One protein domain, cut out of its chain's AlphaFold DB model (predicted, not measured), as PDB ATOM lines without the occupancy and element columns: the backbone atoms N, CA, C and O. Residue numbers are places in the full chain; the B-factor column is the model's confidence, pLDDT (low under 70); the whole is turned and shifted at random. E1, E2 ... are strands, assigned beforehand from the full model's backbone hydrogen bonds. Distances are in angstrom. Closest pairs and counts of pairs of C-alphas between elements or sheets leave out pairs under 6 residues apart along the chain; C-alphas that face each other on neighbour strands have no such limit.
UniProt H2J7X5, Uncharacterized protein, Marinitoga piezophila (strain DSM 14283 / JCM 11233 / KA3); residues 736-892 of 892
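Overview. This is residues 736 to 892 of the 892 residues of an uncharacterized protein of Marinitoga piezophila (strain DSM 14283 / JCM 11233 / KA3) (UniProt H2J7X5). The chain is wound in five stacked turns, a solenoid with three parallel sheets as its walls: E1 to E3 make the first turn and E13 to E15 the last. E16 and then E19 extend the seven-stranded wall beyond these turns, the hairpin E17 and E18 sits at that end, and residues 888 to 892 trail away as a tail. The printed part has 157 residues, no named helix and nineteen strands, E1 to E19 in order; it is all strand by class, though under half of its residues, 76, are in named elements. It is compact, with a radius of gyration of the C-alphas of 14.8 A and spans of 44 by 38 by 28 A.

Arrangement. The largest sheet runs E1, residues 740 to 744, E4, 761 to 765, E7, 783 to 787, E10, 805 to 808, E13, 830 to 833, E16, 852 to 855, and E19, 884 to 886; its strands are parallel, and it is twisted, with C-alphas up to 4.0 A off its best plane. N 741 and O 761, 2.9 A, are within hydrogen-bond range between E1 and E4, as are N 854 and O 885, 2.8 A, between E16 and E19. The second parallel sheet runs E2, residues 747 to 749, E5, 768 to 770, E8, 790 to 792, E11, 811 to 813, and E14, 836 to 838. E1 runs on into E2 at 94 degrees. The third parallel sheet runs E3, residues 755 to 758, E6, 774 to 779, E9, 796 to 801, E12, 817 to 822, and E15, 844 to 846. The second and third sheets form a sandwich, two sheets face to face, 9.3 A centre to centre where they face each other, with strands at 71 degrees. E17, residues 870 to 872, and E18, 878 to 880, form an antiparallel hairpin, with N 871 and O 879 2.9 A apart.

Along the chain. E1 begins at C-alpha 740 (110.279, 3.219, 67.360) and is 13.7 A long. E4 measures 13.6 A, E6 13.5 A, E7 13.3 A, E9 13.1 A and E12 12.9 A. E19, 6.7 A long, ends at C-alpha 886 (88.658, 1.177, 89.552).

Size, cuts and confidence. The C-alphas of Arg 875 and Gln 892 are the two farthest apart, 49.3 A. The printed part has no cut; the link from E16 to E17, 14 residues, is long. The mean pLDDT of the printed part is 90.2; residues 824 to 828, 874 to 875 and 888 to 892 are under 70.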
ATOM      1  N   ILE A 736     115.631  -4.282  71.474       98.06
ATOM      2  CA  ILE A 736     115.423  -2.940  70.906       98.06
ATOM      3  C   ILE A 736     115.831  -1.810  71.861       98.06
ATOM      4  O   ILE A 736     115.507  -1.833  73.048       98.06
ATOM      5  N   HIS A 737     116.527  -0.810  71.318       97.81
ATOM      6  CA  HIS A 737     117.106   0.316  72.052       97.81
ATOM      7  C   HIS A 737     116.823   1.650  71.349       97.81
ATOM      8  O   HIS A 737     117.058   1.773  70.142       97.81
ATOM      9  N   ASP A 738     116.353   2.648  72.103       97.12
ATOM     10  CA  ASP A 738     116.241   4.055  71.676       97.12
ATOM     11  C   ASP A 738     115.493   4.233  70.325       97.12
ATOM     12  O   ASP A 738     115.865   5.043  69.478       97.12
ATOM     13  N   SER A 739     114.467   3.407  70.075       97.75
ATOM     14  CA  SER A 739     113.866   3.185  68.744       97.75
ATOM     15  C   SER A 739     112.335   3.285  68.737       97.75
ATOM     16  O   SER A 739     111.690   3.253  69.785       97.75
ATOM     17  N   GLN A 740     111.730   3.350  67.545       98.00
ATOM     18  CA  GLN A 740     110.279   3.219  67.360       98.00
ATOM     19  C   GLN A 740     109.932   1.847  66.774       98.00
ATOM     20  O   GLN A 740     110.516   1.432  65.770       98.00
ATOM     21  N   LEU A 741     108.949   1.167  67.369       98.38
ATOM     22  CA  LEU A 741     108.487  -0.155  66.948       98.38
ATOM     23  C   LEU A 741     106.961  -0.206  66.864       98.38
ATOM     24  O   LEU A 741     106.266  -0.025  67.863       98.38
ATOM     25  N   LEU A 742     106.446  -0.508  65.675       98.50
ATOM     26  CA  LEU A 742     105.040  -0.847  65.460       98.50
ATOM     27  C   LEU A 742     104.933  -2.319  65.069       98.50
ATOM     28  O   LEU A 742     105.568  -2.747  64.108       98.50
ATOM     29  N   ILE A 743     104.103  -3.073  65.779       98.44
ATOM     30  CA  ILE A 743     103.815  -4.481  65.508       98.44
ATOM     31  C   ILE A 743     102.317  -4.638  65.255       98.44
ATOM     32  O   ILE A 743     101.504  -4.171  66.058       98.44
ATOM     33  N   LYS A 744     101.945  -5.329  64.169       97.50
ATOM     34  CA  LYS A 744     100.568  -5.796  63.947       97.50
ATOM     35  C   LYS A 744     100.507  -7.243  63.474       97.50
ATOM     36  O   LYS A 744     101.351  -7.655  62.675       97.50
ATOM     37  N   PHE A 745      99.485  -7.990  63.897       95.94
ATOM     38  CA  PHE A 745      99.216  -9.358  63.420       95.94
ATOM     39  C   PHE A 745     100.403 -10.322  63.582       95.94
ATOM     40  O   PHE A 745     100.574 -11.225  62.776       95.94
ATOM     41  N   THR A 746     101.281 -10.088  64.560       97.06
ATOM     42  CA  THR A 746     102.496 -10.894  64.751       97.06
ATOM     43  C   THR A 746     102.343 -11.859  65.917       97.06
ATOM     44  O   THR A 746     101.941 -11.444  67.008       97.06
ATOM     45  N   ASP A 747     102.733 -13.109  65.689       96.81
ATOM     46  CA  ASP A 747     102.756 -14.170  66.689       96.81
ATOM     47  C   ASP A 747     104.173 -14.353  67.250       96.81
ATOM     48  O   ASP A 747     105.133 -14.473  66.485       96.81
ATOM     49  N   PHE A 748     104.287 -14.425  68.577       98.12
ATOM     50  CA  PHE A 748     105.529 -14.680  69.316       98.12
ATOM     51  C   PHE A 748     105.391 -15.937  70.185       98.12
ATOM     52  O   PHE A 748     104.559 -15.966  71.103       98.12
ATOM     53  N   ILE A 749     106.183 -16.977  69.902       96.62
ATOM     54  CA  ILE A 749     105.934 -18.342  70.397       96.62
ATOM     55  C   ILE A 749     107.177 -18.957  71.068       96.62
ATOM     56  O   ILE A 749     108.248 -19.018  70.469       96.62
ATOM     57  N   ASN A 750     107.008 -19.504  72.280       95.50
ATOM     58  CA  ASN A 750     108.016 -20.311  72.998       95.50
ATOM     59  C   ASN A 750     109.367 -19.600  73.268       95.50
ATOM     60  O   ASN A 750     110.409 -20.234  73.453       95.50
ATOM     61  N   SER A 751     109.376 -18.267  73.321       92.38
ATOM     62  CA  SER A 751     110.606 -17.489  73.471       92.38
ATOM     63  C   SER A 751     110.925 -17.107  74.915       92.38
ATOM     64  O   SER A 751     110.063 -16.929  75.784       92.38
ATOM     65  N   LYS A 752     112.225 -16.947  75.188       92.00
ATOM     66  CA  LYS A 752     112.724 -16.534  76.509       92.00
ATOM     67  C   LYS A 752     112.351 -15.083  76.843       92.00
ATOM     68  O   LYS A 752     112.012 -14.786  77.988       92.00
ATOM     69  N   TYR A 753     112.424 -14.220  75.833       95.62
ATOM     70  CA  TYR A 753     111.915 -12.852  75.808       95.62
ATOM     71  C   TYR A 753     111.334 -12.613  74.407       95.62
ATOM     72  O   TYR A 753     112.095 -12.685  73.446       95.62
ATOM     73  N   ALA A 754     110.041 -12.335  74.244       97.38
ATOM     74  CA  ALA A 754     109.532 -11.989  72.910       97.38
ATOM     75  C   ALA A 754     109.928 -10.549  72.528       97.38
ATOM     76  O   ALA A 754     110.481 -10.291  71.464       97.38
ATOM     77  N   ILE A 755     109.757  -9.597  73.443       98.12
ATOM     78  CA  ILE A 755     110.239  -8.222  73.298       98.12
ATOM     79  C   ILE A 755     111.053  -7.865  74.536       98.12
ATOM     80  O   ILE A 755     110.611  -8.071  75.666       98.12
ATOM     81  N   LYS A 756     112.250  -7.325  74.319       97.62
ATOM     82  CA  LYS A 756     113.158  -6.824  75.347       97.62
ATOM     83  C   LYS A 756     113.600  -5.415  74.953       97.62
ATOM     84  O   LYS A 756     114.393  -5.257  74.026       97.62
ATOM     85  N   SER A 757     113.073  -4.408  75.635       97.56
ATOM     86  CA  SER A 757     113.131  -3.018  75.187       97.56
ATOM     87  C   SER A 757     113.760  -2.059  76.195       97.56
ATOM     88  O   SER A 757     113.676  -2.259  77.409       97.56
ATOM     89  N   PHE A 758     114.424  -1.035  75.658       97.06
ATOM     90  CA  PHE A 758     115.083   0.035  76.399       97.06
ATOM     91  C   PHE A 758     114.831   1.385  75.712       97.06
ATOM     92  O   PHE A 758     115.054   1.499  74.502       97.06
ATOM     93  N   ASN A 759     114.434   2.417  76.469       95.50
ATOM     94  CA  ASN A 759     114.269   3.806  75.995       95.50
ATOM     95  C   ASN A 759     113.414   3.986  74.711       95.50
ATOM     96  O   ASN A 759     113.524   5.000  74.026       95.50
ATOM     97  N   SER A 760     112.589   3.008  74.336       97.12
ATOM     98  CA  SER A 760     111.925   2.927  73.028       97.12
ATOM     99  C   SER A 760     110.449   3.336  73.089       97.12
ATOM    100  O   SER A 760     109.869   3.482  74.160       97.12
ATOM    101  N   ASN A 761     109.813   3.519  71.933       97.06
ATOM    102  CA  ASN A 761     108.368   3.731  71.814       97.06
ATOM    103  C   ASN A 761     107.749   2.554  71.053       97.06
ATOM    104  O   ASN A 761     108.116   2.307  69.901       97.06
ATOM    105  N   ILE A 762     106.852   1.809  71.703       98.00
ATOM    106  CA  ILE A 762     106.372   0.510  71.218       98.00
ATOM    107  C   ILE A 762     104.844   0.482  71.160       98.00
ATOM    108  O   ILE A 762     104.154   0.713  72.154       98.00
ATOM    109  N   SER A 763     104.313   0.135  69.991       98.25
ATOM    110  CA  SER A 763     102.884  -0.033  69.739       98.25
ATOM    111  C   SER A 763     102.612  -1.427  69.176       98.25
ATOM    112  O   SER A 763     103.210  -1.823  68.176       98.25
ATOM    113  N   ILE A 764     101.729  -2.180  69.829       98.50
ATOM    114  CA  ILE A 764     101.415  -3.578  69.510       98.50
ATOM    115  C   ILE A 764      99.902  -3.703  69.360       98.50
ATOM    116  O   ILE A 764      99.154  -3.303  70.254       98.50
ATOM    117  N   ILE A 765      99.453  -4.206  68.211       98.19
ATOM    118  CA  ILE A 765      98.042  -4.188  67.811       98.19
ATOM    119  C   ILE A 765      97.661  -5.538  67.196       98.19
ATOM    120  O   ILE A 765      98.237  -5.928  66.183       98.19
ATOM    121  N   GLN A 766      96.646  -6.218  67.739       97.88
ATOM    122  CA  GLN A 766      96.123  -7.474  67.172       97.88
ATOM    123  C   GLN A 766      97.209  -8.553  67.015       97.88
ATOM    124  O   GLN A 766      97.367  -9.125  65.941       97.88
ATOM    125  N   SER A 767      97.994  -8.783  68.070       98.19
ATOM    126  CA  SER A 767      99.116  -9.735  68.112       98.19
ATOM    127  C   SER A 767      98.872 -10.856  69.129       98.19
ATOM    128  O   SER A 767      98.041 -10.700  70.022       98.19
ATOM    129  N   MET A 768      99.632 -11.953  69.041       98.38
ATOM    130  CA  MET A 768      99.605 -13.042  70.025       98.38
ATOM    131  C   MET A 768     100.991 -13.279  70.639       98.38
ATOM    132  O   MET A 768     101.993 -13.379  69.935       98.38
ATOM    133  N   PHE A 769     101.035 -13.459  71.956       98.50
ATOM    134  CA  PHE A 769     102.201 -13.930  72.699       98.50
ATOM    135  C   PHE A 769     101.841 -15.224  73.423       98.50
ATOM    136  O   PHE A 769     101.037 -15.210  74.361       98.50
ATOM    137  N   LYS A 770     102.435 -16.344  73.006       97.88
ATOM    138  CA  LYS A 770     102.067 -17.678  73.478       97.88
ATOM    139  C   LYS A 770     103.255 -18.489  74.010       97.88
ATOM    140  O   LYS A 770     104.307 -18.554  73.379       97.88
ATOM    141  N   ASP A 771     103.051 -19.153  75.148       97.19
ATOM    142  CA  ASP A 771     103.991 -20.097  75.777       97.19
ATOM    143  C   ASP A 771     105.387 -19.487  76.096       97.19
ATOM    144  O   ASP A 771     106.372 -20.205  76.251       97.19
ATOM    145  N   ASN A 772     105.509 -18.154  76.210       95.88
ATOM    146  CA  ASN A 772     106.792 -17.474  76.446       95.88
ATOM    147  C   ASN A 772     107.183 -17.459  77.933       95.88
ATOM    148  O   ASN A 772     106.339 -17.328  78.824       95.88
ATOM    149  N   PHE A 773     108.487 -17.455  78.231       94.88
ATOM    150  CA  PHE A 773     108.945 -17.207  79.605       94.88
ATOM    151  C   PHE A 773     108.674 -15.754  80.021       94.88
ATOM    152  O   PHE A 773     108.143 -15.505  81.104       94.88
ATOM    153  N   LYS A 774     108.991 -14.789  79.150       95.25
ATOM    154  CA  LYS A 774     108.564 -13.393  79.288       95.25
ATOM    155  C   LYS A 774     108.129 -12.856  77.932       95.25
ATOM    156  O   LYS A 774     108.918 -12.906  76.995       95.25
ATOM    157  N   SER A 775     106.901 -12.358  77.803       97.31
ATOM    158  CA  SER A 775     106.447 -11.807  76.520       97.31
ATOM    159  C   SER A 775     107.085 -10.439  76.290       97.31
ATOM    160  O   SER A 775     107.999 -10.328  75.483       97.31
ATOM    161  N   ILE A 776     106.704  -9.415  77.051       97.50
ATOM    162  CA  ILE A 776     107.285  -8.072  76.937       97.50
ATOM    163  C   ILE A 776     108.052  -7.755  78.213       97.50
ATOM    164  O   ILE A 776     107.459  -7.696  79.289       97.50
ATOM    165  N   LYS A 777     109.361  -7.511  78.095       96.88
ATOM    166  CA  LYS A 777     110.170  -6.911  79.153       96.88
ATOM    167  C   LYS A 777     110.678  -5.533  78.746       96.88
ATOM    168  O   LYS A 777     111.443  -5.405  77.797       96.88
ATOM    169  N   SER A 778     110.309  -4.538  79.537       95.19
ATOM    170  CA  SER A 778     110.544  -3.122  79.276       95.19
ATOM    171  C   SER A 778     111.439  -2.486  80.333       95.19
ATOM    172  O   SER A 778     111.332  -2.840  81.508       95.19
ATOM    173  N   TYR A 779     112.288  -1.537  79.929       94.06
ATOM    174  CA  TYR A 779     113.153  -0.760  80.819       94.06
ATOM    175  C   TYR A 779     113.229   0.714  80.383       94.06
ATOM    176  O   TYR A 779     113.970   1.053  79.460       94.06
ATOM    177  N   LYS A 780     112.539   1.609  81.103       92.06
ATOM    178  CA  LYS A 780     112.514   3.061  80.831       92.06
ATOM    179  C   LYS A 780     112.097   3.413  79.398       92.06
ATOM    180  O   LYS A 780     112.588   4.381  78.824       92.06
ATOM    181  N   ASP A 781     111.237   2.600  78.798       93.31
ATOM    182  CA  ASP A 781     110.707   2.885  77.471       93.31
ATOM    183  C   ASP A 781     109.826   4.141  77.532       93.31
ATOM    184  O   ASP A 781     109.098   4.351  78.500       93.31
ATOM    185  N   MET A 782     109.893   4.979  76.495       91.88
ATOM    186  CA  MET A 782     109.144   6.239  76.416       91.88
ATOM    187  C   MET A 782     107.635   5.998  76.516       91.88
ATOM    188  O   MET A 782     106.925   6.785  77.135       91.88
ATOM    189  N   LYS A 783     107.149   4.919  75.888       91.94
ATOM    190  CA  LYS A 783     105.773   4.430  76.006       91.94
ATOM    191  C   LYS A 783     105.646   3.002  75.481       91.94
ATOM    192  O   LYS A 783     106.264   2.649  74.475       91.94
ATOM    193  N   ILE A 784     104.762   2.221  76.102       95.06
ATOM    194  CA  ILE A 784     104.229   0.973  75.549       95.06
ATOM    195  C   ILE A 784     102.702   1.065  75.428       95.06
ATOM    196  O   ILE A 784     102.003   1.467  76.360       95.06
ATOM    197  N   SER A 785     102.183   0.678  74.263       96.75
ATOM    198  CA  SER A 785     100.751   0.611  73.960       96.75
ATOM    199  C   SER A 785     100.399  -0.773  73.418       96.75
ATOM    200  O   SER A 785     100.962  -1.196  72.408       96.75
ATOM    201  N   VAL A 786      99.459  -1.461  74.066       97.75
ATOM    202  CA  VAL A 786      99.034  -2.831  73.737       97.75
ATOM    203  C   VAL A 786      97.530  -2.836  73.468       97.75
ATOM    204  O   VAL A 786      96.755  -2.456  74.340       97.75
ATOM    205  N   ILE A 787      97.110  -3.225  72.263       98.00
ATOM    206  CA  ILE A 787      95.718  -3.109  71.803       98.00
ATOM    207  C   ILE A 787      95.264  -4.429  71.170       98.00
ATOM    208  O   ILE A 787      95.970  -4.981  70.322       98.00
ATOM    209  N   ASN A 788      94.080  -4.927  71.539       98.00
ATOM    210  CA  ASN A 788      93.465  -6.148  70.988       98.00
ATOM    211  C   ASN A 788      94.432  -7.361  70.963       98.00
ATOM    212  O   ASN A 788      94.490  -8.070  69.962       98.00
ATOM    213  N   THR A 789      95.286  -7.528  71.979       98.38
ATOM    214  CA  THR A 789      96.421  -8.472  71.957       98.38
ATOM    215  C   THR A 789      96.206  -9.631  72.933       98.38
ATOM    216  O   THR A 789      95.803  -9.413  74.077       98.38
ATOM    217  N   ASP A 790      96.526 -10.848  72.497       98.31
ATOM    218  CA  ASP A 790      96.339 -12.083  73.263       98.31
ATOM    219  C   ASP A 790      97.644 -12.531  73.931       98.31
ATOM    220  O   ASP A 790      98.663 -12.736  73.271       98.31
ATOM    221  N   PHE A 791      97.601 -12.777  75.239       98.50
ATOM    222  CA  PHE A 791      98.699 -13.349  76.013       98.50
ATOM    223  C   PHE A 791      98.260 -14.684  76.621       98.50
ATOM    224  O   PHE A 791      97.360 -14.731  77.458       98.50
ATOM    225  N   ILE A 792      98.888 -15.785  76.201       98.12
ATOM    226  CA  ILE A 792      98.449 -17.152  76.507       98.12
ATOM    227  C   ILE A 792      99.605 -17.960  77.115       98.12
ATOM    228  O   ILE A 792     100.656 -18.099  76.495       98.12
ATOM    229  N   ASN A 793      99.397 -18.537  78.303       97.00
ATOM    230  CA  ASN A 793     100.331 -19.443  79.000       97.00
ATOM    231  C   ASN A 793     101.726 -18.853  79.331       97.00
ATOM    232  O   ASN A 793     102.652 -19.604  79.637       97.00
ATOM    233  N   ASN A 794     101.924 -17.532  79.265       96.62
ATOM    234  CA  ASN A 794     103.249 -16.940  79.489       96.62
ATOM    235  C   ASN A 794     103.597 -16.890  80.991       96.62
ATOM    236  O   ASN A 794     102.755 -16.541  81.818       96.62
ATOM    237  N   ILE A 795     104.849 -17.157  81.386       96.56
ATOM    238  CA  ILE A 795     105.224 -17.074  82.816       96.56
ATOM    239  C   ILE A 795     105.123 -15.623  83.319       96.56
ATOM    240  O   ILE A 795     104.547 -15.377  84.381       96.56
ATOM    241  N   VAL A 796     105.597 -14.647  82.540       97.00
ATOM    242  CA  VAL A 796     105.200 -13.239  82.701       97.00
ATOM    243  C   VAL A 796     104.799 -12.670  81.351       97.00
ATOM    244  O   VAL A 796     105.573 -12.750  80.401       97.00
ATOM    245  N   SER A 797     103.618 -12.068  81.260       97.81
ATOM    246  CA  SER A 797     103.176 -11.459  80.006       97.81
ATOM    247  C   SER A 797     103.774 -10.059  79.847       97.81
ATOM    248  O   SER A 797     104.523  -9.817  78.903       97.81
ATOM    249  N   LEU A 798     103.564  -9.165  80.814       97.19
ATOM    250  CA  LEU A 798     104.175  -7.831  80.841       97.19
ATOM    251  C   LEU A 798     105.082  -7.681  82.074       97.19
ATOM    252  O   LEU A 798     104.622  -7.852  83.198       97.19
ATOM    253  N   ASP A 799     106.363  -7.373  81.858       95.75
ATOM    254  CA  ASP A 799     107.411  -7.126  82.862       95.75
ATOM    255  C   ASP A 799     107.939  -5.691  82.672       95.75
ATOM    256  O   ASP A 799     108.850  -5.444  81.879       95.75
ATOM    257  N   ILE A 800     107.276  -4.727  83.316       93.44
ATOM    258  CA  ILE A 800     107.327  -3.304  82.956       93.44
ATOM    259  C   ILE A 800     108.091  -2.501  84.014       93.44
ATOM    260  O   ILE A 800     107.592  -2.301  85.121       93.44
ATOM    261  N   TYR A 801     109.296  -2.029  83.678       91.62
ATOM    262  CA  TYR A 801     110.164  -1.267  84.581       91.62
ATOM    263  C   TYR A 801     110.270   0.204  84.147       91.62
ATOM    264  O   TYR A 801     110.943   0.504  83.162       91.62
ATOM    265  N   LYS A 802     109.678   1.124  84.922       87.88
ATOM    266  CA  LYS A 802     109.733   2.591  84.723       87.88
ATOM    267  C   LYS A 802     109.230   3.097  83.361       87.88
ATOM    268  O   LYS A 802     109.866   3.949  82.751       87.88
ATOM    269  N   THR A 803     108.116   2.556  82.882       88.75
ATOM    270  CA  THR A 803     107.620   2.776  81.515       88.75
ATOM    271  C   THR A 803     106.122   3.089  81.527       88.75
ATOM    272  O   THR A 803     105.369   2.277  82.071       88.75
ATOM    273  N   PRO A 804     105.656   4.177  80.882       89.06
ATOM    274  CA  PRO A 804     104.234   4.431  80.670       89.06
ATOM    275  C   PRO A 804     103.549   3.324  79.861       89.06
ATOM    276  O   PRO A 804     104.006   2.958  78.774       89.06
ATOM    277  N   LEU A 805     102.434   2.805  80.384       91.12
ATOM    278  CA  LEU A 805     101.743   1.631  79.849       91.12
ATOM    279  C   LEU A 805     100.244   1.888  79.635       91.12
ATOM    280  O   LEU A 805      99.509   2.150  80.592       91.12
ATOM    281  N   ASN A 806      99.791   1.705  78.391       93.44
ATOM    282  CA  ASN A 806      98.374   1.609  78.030       93.44
ATOM    283  C   ASN A 806      98.056   0.193  77.523       93.44
ATOM    284  O   ASN A 806      98.753  -0.317  76.641       93.44
ATOM    285  N   ILE A 807      96.979  -0.409  78.032       96.31
ATOM    286  CA  ILE A 807      96.433  -1.694  77.572       96.31
ATOM    287  C   ILE A 807      94.950  -1.517  77.227       96.31
ATOM    288  O   ILE A 807      94.186  -1.006  78.044       96.31
ATOM    289  N   GLU A 808      94.531  -1.964  76.045       97.00
ATOM    290  CA  GLU A 808      93.153  -1.832  75.558       97.00
ATOM    291  C   GLU A 808      92.653  -3.143  74.928       97.00
ATOM    292  O   GLU A 808      93.353  -3.764  74.124       97.00
ATOM    293  N   ASN A 809      91.438  -3.569  75.292       97.44
ATOM    294  CA  ASN A 809      90.708  -4.727  74.743       97.44
ATOM    295  C   ASN A 809      91.540  -6.032  74.630       97.44
ATOM    296  O   ASN A 809      91.363  -6.803  73.690       97.44
ATOM    297  N   SER A 810      92.507  -6.250  75.526       98.00
ATOM    298  CA  SER A 810      93.507  -7.329  75.423       98.00
ATOM    299  C   SER A 810      93.240  -8.454  76.431       98.00
ATOM    300  O   SER A 810      92.722  -8.192  77.525       98.00
ATOM    301  N   GLU A 811      93.588  -9.698  76.095       98.25
ATOM    302  CA  GLU A 811      93.267 -10.883  76.905       98.25
ATOM    303  C   GLU A 811      94.517 -11.538  77.515       98.25
ATOM    304  O   GLU A 811      95.517 -11.761  76.835       98.25
ATOM    305  N   PHE A 812      94.445 -11.894  78.800       98.25
ATOM    306  CA  PHE A 812      95.523 -12.538  79.553       98.25
ATOM    307  C   PHE A 812      95.049 -13.866  80.159       98.25
ATOM    308  O   PHE A 812      94.289 -13.877  81.136       98.25
ATOM    309  N   ARG A 813      95.522 -14.980  79.587       97.75
ATOM    310  CA  ARG A 813      95.175 -16.363  79.953       97.75
ATOM    311  C   ARG A 813      96.360 -17.116  80.564       97.75
ATOM    312  O   ARG A 813      97.458 -17.108  80.003       97.75
ATOM    313  N   ASN A 814      96.104 -17.864  81.639       96.44
ATOM    314  CA  ASN A 814      97.001 -18.881  82.217       96.44
ATOM    315  C   ASN A 814      98.414 -18.385  82.595       96.44
ATOM    316  O   ASN A 814      99.359 -19.175  82.624       96.44
ATOM    317  N   SER A 815      98.598 -17.088  82.847       94.88
ATOM    318  CA  SER A 815      99.919 -16.528  83.145       94.88
ATOM    319  C   SER A 815     100.254 -16.586  84.636       94.88
ATOM    320  O   SER A 815      99.394 -16.351  85.487       94.88
ATOM    321  N   LYS A 816     101.527 -16.808  84.996       93.31
ATOM    322  CA  LYS A 816     101.943 -16.696  86.411       93.31
ATOM    323  C   LYS A 816     101.918 -15.236  86.889       93.31
ATOM    324  O   LYS A 816     101.531 -14.965  88.022       93.31
ATOM    325  N   ARG A 817     102.277 -14.282  86.026       95.31
ATOM    326  CA  ARG A 817     101.983 -12.851  86.209       95.31
ATOM    327  C   ARG A 817     101.524 -12.266  84.874       95.31
ATOM    328  O   ARG A 817     102.307 -12.243  83.927       95.31
ATOM    329  N   ALA A 818     100.280 -11.807  84.771       96.62
ATOM    330  CA  ALA A 818      99.811 -11.143  83.555       96.62
ATOM    331  C   ALA A 818     100.436  -9.741  83.431       96.62
ATOM    332  O   ALA A 818     101.228  -9.510  82.517       96.62
ATOM    333  N   VAL A 819     100.196  -8.847  84.396       95.62
ATOM    334  CA  VAL A 819     100.848  -7.527  84.459       95.62
ATOM    335  C   VAL A 819     101.739  -7.418  85.698       95.62
ATOM    336  O   VAL A 819     101.251  -7.371  86.825       95.62
ATOM    337  N   PHE A 820     103.054  -7.350  85.491       94.06
ATOM    338  CA  PHE A 820     104.049  -7.018  86.508       94.06
ATOM    339  C   PHE A 820     104.617  -5.617  86.246       94.06
ATOM    340  O   PHE A 820     105.125  -5.340  85.159       94.06
ATOM    341  N   VAL A 821     104.539  -4.739  87.247       89.62
ATOM    342  CA  VAL A 821     104.991  -3.341  87.175       89.62
ATOM    343  C   VAL A 821     105.997  -3.049  88.279       89.62
ATOM    344  O   VAL A 821     105.720  -3.300  89.450       89.62
ATOM    345  N   PHE A 822     107.116  -2.428  87.912       86.12
ATOM    346  CA  PHE A 822     108.061  -1.791  88.822       86.12
ATOM    347  C   PHE A 822     108.229  -0.321  88.434       86.12
ATOM    348  O   PHE A 822     108.629  -0.011  87.312       86.12
ATOM    349  N   ASP A 823     108.005   0.598  89.370       75.56
ATOM    350  CA  ASP A 823     108.381   2.005  89.206       75.56
ATOM    351  C   ASP A 823     108.624   2.684  90.561       75.56
ATOM    352  O   ASP A 823     107.937   2.410  91.538       75.56
ATOM    353  N   ASN A 824     109.580   3.603  90.638       64.62
ATOM    354  CA  ASN A 824     109.811   4.445  91.814       64.62
ATOM    355  C   ASN A 824     109.782   5.955  91.501       64.62
ATOM    356  O   ASN A 824     110.250   6.750  92.312       64.62
ATOM    357  N   THR A 825     109.211   6.344  90.353       65.81
ATOM    358  CA  THR A 825     108.969   7.735  89.927       65.81
ATOM    359  C   THR A 825     107.509   7.936  89.511       65.81
ATOM    360  O   THR A 825     107.013   7.248  88.623       65.81
ATOM    361  N   LEU A 826     106.829   8.886  90.162       59.66
ATOM    362  CA  LEU A 826     105.409   9.208  89.969       59.66
ATOM    363  C   LEU A 826     105.231  10.158  88.773       59.66
ATOM    364  O   LEU A 826     104.978  11.347  88.953       59.66
ATOM    365  N   GLU A 827     105.422   9.635  87.561       58.22
ATOM    366  CA  GLU A 827     105.521  10.460  86.344       58.22
ATOM    367  C   GLU A 827     104.307  10.327  85.399       58.22
ATOM    368  O   GLU A 827     103.783  11.355  84.977       58.22
ATOM    369  N   GLU A 828     103.759   9.125  85.145       68.06
ATOM    370  CA  GLU A 828     102.536   8.958  84.324       68.06
ATOM    371  C   GLU A 828     101.514   7.952  84.901       68.06
ATOM    372  O   GLU A 828     101.844   7.060  85.686       68.06
ATOM    373  N   LYS A 829     100.237   8.097  84.505       75.25
ATOM    374  CA  LYS A 829      99.147   7.153  84.828       75.25
ATOM    375  C   LYS A 829      99.201   5.931  83.907       75.25
ATOM    376  O   LYS A 829      99.249   6.097  82.693       75.25
ATOM    377  N   PHE A 830      99.082   4.721  84.457       87.12
ATOM    378  CA  PHE A 830      98.963   3.498  83.649       87.12
ATOM    379  C   PHE A 830      97.487   3.103  83.518       87.12
ATOM    380  O   PHE A 830      96.778   3.069  84.526       87.12
ATOM    381  N   PHE A 831      97.029   2.784  82.307       90.06
ATOM    382  CA  PHE A 831      95.619   2.486  82.021       90.06
ATOM    383  C   PHE A 831      95.426   1.078  81.457       90.06
ATOM    384  O   PHE A 831      96.176   0.645  80.582       90.06
ATOM    385  N   ILE A 832      94.379   0.394  81.923       93.94
ATOM    386  CA  ILE A 832      93.914  -0.889  81.385       93.94
ATOM    387  C   ILE A 832      92.401  -0.790  81.148       93.94
ATOM    388  O   ILE A 832      91.627  -0.586  82.088       93.94
ATOM    389  N   LEU A 833      91.987  -0.894  79.884       94.81
ATOM    390  CA  LEU A 833      90.626  -0.617  79.418       94.81
ATOM    391  C   LEU A 833      90.038  -1.848  78.710       94.81
ATOM    392  O   LEU A 833      90.675  -2.401  77.812       94.81
ATOM    393  N   ASN A 834      88.813  -2.248  79.067       95.25
ATOM    394  CA  ASN A 834      88.069  -3.361  78.447       95.25
ATOM    395  C   ASN A 834      88.834  -4.708  78.382       95.25
ATOM    396  O   ASN A 834      88.603  -5.514  77.479       95.25
ATOM    397  N   SER A 835      89.793  -4.946  79.279       96.75
ATOM    398  CA  SER A 835      90.681  -6.114  79.219       96.75
ATOM    399  C   SER A 835      90.141  -7.295  80.026       96.75
ATOM    400  O   SER A 835      89.409  -7.124  80.999       96.75
ATOM    401  N   THR A 836      90.525  -8.511  79.632       96.75
ATOM    402  CA  THR A 836      90.019  -9.755  80.233       96.75
ATOM    403  C   THR A 836      91.156 -10.581  80.832       96.75
ATOM    404  O   THR A 836      92.165 -10.832  80.177       96.75
ATOM    405  N   PHE A 837      90.983 -11.022  82.081       97.38
ATOM    406  CA  PHE A 837      91.970 -11.791  82.841       97.38
ATOM    407  C   PHE A 837      91.389 -13.144  83.280       97.38
ATOM    408  O   PHE A 837      90.421 -13.196  84.044       97.38
ATOM    409  N   LEU A 838      91.976 -14.250  82.809       94.81
ATOM    410  CA  LEU A 838      91.495 -15.612  83.055       94.81
ATOM    411  C   LEU A 838      92.611 -16.525  83.582       94.81
ATOM    412  O   LEU A 838      93.656 -16.685  82.958       94.81
ATOM    413  N   GLN A 839      92.338 -17.200  84.703       93.69
ATOM    414  CA  GLN A 839      93.146 -18.314  85.230       93.69
ATOM    415  C   GLN A 839      94.634 -17.981  85.505       93.69
ATOM    416  O   GLN A 839      95.472 -18.876  85.559       93.69
ATOM    417  N   ASN A 840      94.968 -16.705  85.733       95.56
ATOM    418  CA  ASN A 840      96.320 -16.278  86.105       95.56
ATOM    419  C   ASN A 840      96.599 -16.506  87.605       95.56
ATOM    420  O   ASN A 840      95.703 -16.347  88.436       95.56
ATOM    421  N   GLU A 841      97.853 -16.795  87.980       94.38
ATOM    422  CA  GLU A 841      98.267 -16.810  89.400       94.38
ATOM    423  C   GLU A 841      98.242 -15.385  89.982       94.38
ATOM    424  O   GLU A 841      97.767 -15.188  91.098       94.38
ATOM    425  N   TYR A 842      98.656 -14.389  89.186       94.69
ATOM    426  CA  TYR A 842      98.431 -12.962  89.433       94.69
ATOM    427  C   TYR A 842      98.009 -12.246  88.146       94.69
ATOM    428  O   TYR A 842      98.708 -12.313  87.133       94.69
ATOM    429  N   ASP A 843      96.904 -11.506  88.210       95.88
ATOM    430  CA  ASP A 843      96.433 -10.627  87.137       95.88
ATOM    431  C   ASP A 843      97.275  -9.339  87.100       95.88
ATOM    432  O   ASP A 843      97.785  -8.939  86.055       95.88
ATOM    433  N   ILE A 844      97.472  -8.713  88.268       94.38
ATOM    434  CA  ILE A 844      98.217  -7.456  88.430       94.38
ATOM    435  C   ILE A 844      99.110  -7.534  89.673       94.38
ATOM    436  O   ILE A 844      98.644  -7.872  90.762       94.38
ATOM    437  N   TYR A 845     100.386  -7.177  89.524       93.44
ATOM    438  CA  TYR A 845     101.401  -7.242  90.575       93.44
ATOM    439  C   TYR A 845     102.315  -6.004  90.504       93.44
ATOM    440  O   TYR A 845     103.045  -5.829  89.529       93.44
ATOM    441  N   ILE A 846     102.275  -5.139  91.524       90.62
ATOM    442  CA  ILE A 846     102.921  -3.812  91.509       90.62
ATOM    443  C   ILE A 846     104.055  -3.756  92.545       90.62
ATOM    444  O   ILE A 846     103.788  -3.574  93.726       90.62
ATOM    445  N   GLU A 847     105.320  -3.861  92.135       88.50
ATOM    446  CA  GLU A 847     106.525  -3.550  92.938       88.50
ATOM    447  C   GLU A 847     107.014  -2.125  92.634       88.50
ATOM    448  O   GLU A 847     108.140  -1.872  92.217       88.50
ATOM    449  N   GLY A 848     106.121  -1.156  92.811       84.62
ATOM    450  CA  GLY A 848     106.393   0.245  92.525       84.62
ATOM    451  C   GLY A 848     105.369   1.189  93.134       84.62
ATOM    452  O   GLY A 848     104.429   0.716  93.757       84.62
ATOM    453  N   ILE A 849     105.537   2.502  92.957       85.81
ATOM    454  CA  ILE A 849     104.664   3.547  93.526       85.81
ATOM    455  C   ILE A 849     103.500   3.965  92.611       85.81
ATOM    456  O   ILE A 849     102.556   4.594  93.088       85.81
ATOM    457  N   ASN A 850     103.540   3.625  91.318       85.19
ATOM    458  CA  ASN A 850     102.541   4.088  90.349       85.19
ATOM    459  C   ASN A 850     101.212   3.338  90.485       85.19
ATOM    460  O   ASN A 850     101.172   2.123  90.686       85.19
ATOM    461  N   ASN A 851     100.113   4.082  90.352       87.81
ATOM    462  CA  ASN A 851      98.765   3.523  90.362       87.81
ATOM    463  C   ASN A 851      98.374   3.025  88.965       87.81
ATOM    464  O   ASN A 851      98.675   3.681  87.964       87.81
ATOM    465  N   ILE A 852      97.642   1.913  88.916       90.50
ATOM    466  CA  ILE A 852      97.064   1.357  87.688       90.50
ATOM    467  C   ILE A 852      95.558   1.620  87.704       90.50
ATOM    468  O   ILE A 852      94.858   1.211  88.631       90.50
ATOM    469  N   TYR A 853      95.070   2.306  86.677       91.56
ATOM    470  CA  TYR A 853      93.678   2.705  86.516       91.56
ATOM    471  C   TYR A 853      92.968   1.695  85.610       91.56
ATOM    472  O   TYR A 853      93.381   1.477  84.470       91.56
ATOM    473  N   LEU A 854      91.918   1.059  86.131       92.75
ATOM    474  CA  LEU A 854      91.115   0.073  85.412       92.75
ATOM    475  C   LEU A 854      89.767   0.669  85.029       92.75
ATOM    476  O   LEU A 854      89.062   1.189  85.897       92.75
ATOM    477  N   LYS A 855      89.373   0.505  83.765       93.00
ATOM    478  CA  LYS A 855      88.009   0.777  83.298       93.00
ATOM    479  C   LYS A 855      87.438  -0.462  82.611       93.00
ATOM    480  O   LYS A 855      88.119  -1.089  81.798       93.00
ATOM    481  N   ASN A 856      86.196  -0.811  82.952       89.44
ATOM    482  CA  ASN A 856      85.415  -1.903  82.351       89.44
ATOM    483  C   ASN A 856      86.222  -3.219  82.222       89.44
ATOM    484  O   ASN A 856      86.163  -3.917  81.218       89.44
ATOM    485  N   THR A 857      87.027  -3.508  83.251       92.19
ATOM    486  CA  THR A 857      88.032  -4.579  83.319       92.19
ATOM    487  C   THR A 857      87.892  -5.262  84.678       92.19
ATOM    488  O   THR A 857      88.034  -4.596  85.705       92.19
ATOM    489  N   GLU A 858      87.615  -6.566  84.707       88.50
ATOM    490  CA  GLU A 858      87.558  -7.344  85.953       88.50
ATOM    491  C   GLU A 858      88.889  -8.040  86.264       88.50
ATOM    492  O   GLU A 858      89.619  -8.478  85.377       88.50
ATOM    493  N   ILE A 859      89.184  -8.158  87.559       91.38
ATOM    494  CA  ILE A 859      90.444  -8.653  88.130       91.38
ATOM    495  C   ILE A 859      90.169  -9.381  89.448       91.38
ATOM    496  O   ILE A 859      89.265  -9.007  90.196       91.38
ATOM    497  N   LYS A 860      90.963 -10.411  89.761       88.38
ATOM    498  CA  LYS A 860      90.793 -11.248  90.965       88.38
ATOM    499  C   LYS A 860      92.094 -11.329  91.767       88.38
ATOM    500  O   LYS A 860      92.138 -10.995  92.957       88.38
ATOM    501  N   ASN A 861      93.184 -11.691  91.100       89.69
ATOM    502  CA  ASN A 861      94.457 -12.036  91.722       89.69
ATOM    503  C   ASN A 861      95.438 -10.856  91.672       89.69
ATOM    504  O   ASN A 861      96.374 -10.812  90.881       89.69
ATOM    505  N   VAL A 862      95.189  -9.862  92.528       91.50
ATOM    506  CA  VAL A 862      95.967  -8.609  92.610       91.50
ATOM    507  C   VAL A 862      96.986  -8.620  93.754       91.50
ATOM    508  O   VAL A 862      96.675  -9.126  94.834       91.50
ATOM    509  N   PHE A 863      98.139  -7.972  93.563       89.56
ATOM    510  CA  PHE A 863      99.109  -7.635  94.609       89.56
ATOM    511  C   PHE A 863      99.523  -6.150  94.502       89.56
ATOM    512  O   PHE A 863     100.323  -5.775  93.644       89.56
ATOM    513  N   ASP A 864      98.915  -5.297  95.335       89.75
ATOM    514  CA  ASP A 864      98.949  -3.832  95.220       89.75
ATOM    515  C   ASP A 864      98.908  -3.107  96.584       89.75
ATOM    516  O   ASP A 864      98.719  -3.719  97.636       89.75
ATOM    517  N   GLY A 865      99.030  -1.778  96.554       84.56
ATOM    518  CA  GLY A 865      99.002  -0.882  97.715       84.56
ATOM    519  C   GLY A 865      97.689  -0.799  98.495       84.56
ATOM    520  O   GLY A 865      97.640  -0.123  99.528       84.56
ATOM    521  N   ASN A 866      96.617  -1.449  98.031       84.62
ATOM    522  CA  ASN A 866      95.396  -1.623  98.816       84.62
ATOM    523  C   ASN A 866      95.487  -2.861  99.722       84.62
ATOM    524  O   ASN A 866      94.993  -2.813 100.849       84.62
ATOM    525  N   LYS A 867      96.151  -3.936  99.268       84.88
ATOM    526  CA  LYS A 867      96.419  -5.139 100.078       84.88
ATOM    527  C   LYS A 867      97.668  -4.992 100.950       84.88
ATOM    528  O   LYS A 867      97.625  -5.309 102.135       84.88
ATOM    529  N   GLU A 868      98.761  -4.479 100.390       87.00
ATOM    530  CA  GLU A 868     100.036  -4.281 101.084       87.00
ATOM    531  C   GLU A 868     100.635  -2.919 100.701       87.00
ATOM    532  O   GLU A 868     101.190  -2.747  99.622       87.00
ATOM    533  N   LYS A 869     100.514  -1.926 101.594       86.38
ATOM    534  CA  LYS A 869     100.819  -0.498 101.333       86.38
ATOM    535  C   LYS A 869     102.267  -0.187 100.922       86.38
ATOM    536  O   LYS A 869     102.554   0.933 100.497       86.38
ATOM    537  N   SER A 870     103.184  -1.121 101.121       86.50
ATOM    538  CA  SER A 870     104.623  -0.939 100.964       86.50
ATOM    539  C   SER A 870     105.294  -2.270 100.665       86.50
ATOM    540  O   SER A 870     104.772  -3.314 101.040       86.50
ATOM    541  N   TRP A 871     106.471  -2.228 100.059       80.69
ATOM    542  CA  TRP A 871     107.317  -3.393  99.818       80.69
ATOM    543  C   TRP A 871     108.763  -3.083 100.208       80.69
ATOM    544  O   TRP A 871     109.101  -1.924 100.459       80.69
ATOM    545  N   ILE A 872     109.594  -4.115 100.328       76.81
ATOM    546  CA  ILE A 872     110.978  -4.003 100.800       76.81
ATOM    547  C   ILE A 872     111.900  -4.593  99.730       76.81
ATOM    548  O   ILE A 872     111.639  -5.699  99.259       76.81
ATOM    549  N   ASP A 873     112.940  -3.857  99.332       73.38
ATOM    550  CA  ASP A 873     113.946  -4.342  98.376       73.38
ATOM    551  C   ASP A 873     114.952  -5.321  99.012       73.38
ATOM    552  O   ASP A 873     114.956  -5.554 100.225       73.38
ATOM    553  N   GLU A 874     115.857  -5.880  98.202       65.62
ATOM    554  CA  GLU A 874     116.898  -6.804  98.673       65.62
ATOM    555  C   GLU A 874     117.929  -6.167  99.630       65.62
ATOM    556  O   GLU A 874     118.822  -6.850 100.129       65.62
ATOM    557  N   ARG A 875     117.807  -4.861  99.899       69.88
ATOM    558  CA  ARG A 875     118.677  -4.050 100.763       69.88
ATOM    559  C   ARG A 875     117.958  -3.583 102.033       69.88
ATOM    560  O   ARG A 875     118.530  -2.817 102.806       69.88
ATOM    561  N   GLY A 876     116.717  -4.024 102.254       72.44
ATOM    562  CA  GLY A 876     115.906  -3.640 103.409       72.44
ATOM    563  C   GLY A 876     115.233  -2.268 103.287       72.44
ATOM    564  O   GLY A 876     114.637  -1.797 104.257       72.44
ATOM    565  N   LYS A 877     115.300  -1.604 102.125       78.31
ATOM    566  CA  LYS A 877     114.688  -0.288 101.924       78.31
ATOM    567  C   LYS A 877     113.197  -0.434 101.636       78.31
ATOM    568  O   LYS A 877     112.790  -1.099 100.687       78.31
ATOM    569  N   ILE A 878     112.388   0.245 102.446       80.38
ATOM    570  CA  ILE A 878     110.933   0.289 102.292       80.38
ATOM    571  C   ILE A 878     110.565   1.287 101.186       80.38
ATOM    572  O   ILE A 878     110.924   2.465 101.252       80.38
ATOM    573  N   PHE A 879     109.794   0.828 100.206       80.62
ATOM    574  CA  PHE A 879     109.140   1.646  99.186       80.62
ATOM    575  C   PHE A 879     107.622   1.588  99.375       80.62
ATOM    576  O   PHE A 879     107.082   0.586  99.844       80.62
ATOM    577  N   GLN A 880     106.902   2.649  99.003       86.69
ATOM    578  CA  GLN A 880     105.439   2.576  98.933       86.69
ATOM    579  C   GLN A 880     105.010   1.669  97.768       86.69
ATOM    580  O   GLN A 880     105.735   1.528  96.781       86.69
ATOM    581  N   ARG A 881     103.833   1.051  97.892       90.06
ATOM    582  CA  ARG A 881     103.220   0.247  96.832       90.06
ATOM    583  C   ARG A 881     102.037   1.018  96.237       90.06
ATOM    584  O   ARG A 881     101.153   1.469  96.964       90.06
ATOM    585  N   GLY A 882     102.043   1.181  94.921       89.00
ATOM    586  CA  GLY A 882     100.995   1.799  94.123       89.00
ATOM    587  C   GLY A 882      99.757   0.916  94.064       89.00
ATOM    588  O   GLY A 882      99.810  -0.293  94.308       89.00
ATOM    589  N   LYS A 883      98.612   1.537  93.805       90.69
ATOM    590  CA  LYS A 883      97.287   0.931  93.950       90.69
ATOM    591  C   LYS A 883      96.661   0.611  92.609       90.69
ATOM    592  O   LYS A 883      96.814   1.368  91.651       90.69
ATOM    593  N   VAL A 884      95.849  -0.437  92.583       90.62
ATOM    594  CA  VAL A 884      94.832  -0.575  91.544       90.62
ATOM    595  C   VAL A 884      93.646   0.331  91.896       90.62
ATOM    596  O   VAL A 884      93.194   0.366  93.045       90.62
ATOM    597  N   ILE A 885      93.168   1.099  90.919       89.88
ATOM    598  CA  ILE A 885      92.066   2.056  91.055       89.88
ATOM    599  C   ILE A 885      91.013   1.716  90.001       89.88
ATOM    600  O   ILE A 885      91.280   1.802  88.807       89.88
ATOM    601  N   MET A 886      89.808   1.354  90.443       86.56
ATOM    602  CA  MET A 886      88.658   1.177  89.552       86.56
ATOM    603  C   MET A 886      88.083   2.555  89.202       86.56
ATOM    604  O   MET A 886      87.474   3.201  90.061       86.56
ATOM    605  N   GLU A 887      88.249   3.006  87.959       80.31
ATOM    606  CA  GLU A 887      87.526   4.172  87.453       80.31
ATOM    607  C   GLU A 887      86.080   3.748  87.157       80.31
ATOM    608  O   GLU A 887      85.798   3.022  86.203       80.31
ATOM    609  N   LYS A 888      85.150   4.176  88.019       61.69
ATOM    610  CA  LYS A 888      83.714   4.052  87.748       61.69
ATOM    611  C   LYS A 888      83.348   4.952  86.577       61.69
ATOM    612  O   LYS A 888      83.850   6.072  86.483       61.69
ATOM    613  N   GLU A 889      82.424   4.500  85.739       51.38
ATOM    614  CA  GLU A 889      81.828   5.377  84.739       51.38
ATOM    615  C   GLU A 889      81.097   6.526  85.446       51.38
ATOM    616  O   GLU A 889      80.328   6.314  86.386       51.38
ATOM    617  N   ALA A 890      81.391   7.758  85.034       43.50
ATOM    618  CA  ALA A 890      80.614   8.912  85.444       43.50
ATOM    619  C   ALA A 890      79.303   8.871  84.653       43.50
ATOM    620  O   ALA A 890      79.331   9.059  83.438       43.50
ATOM    621  N   ASN A 891      78.193   8.577  85.338       37.25
ATOM    622  CA  ASN A 891      76.867   8.487  84.726       37.25
ATOM    623  C   ASN A 891      76.582   9.715  83.843       37.25
ATOM    624  O   ASN A 891      76.630  10.848  84.334       37.25
ATOM    625  N   GLN A 892      76.249   9.459  82.578       34.06
ATOM    626  CA  GLN A 892      75.607  10.389  81.647       34.06
ATOM    627  C   GLN A 892      74.213   9.851  81.317       34.06
ATOM    628  O   GLN A 892      74.094   8.607  81.226       34.06
TER     629      GLN A 892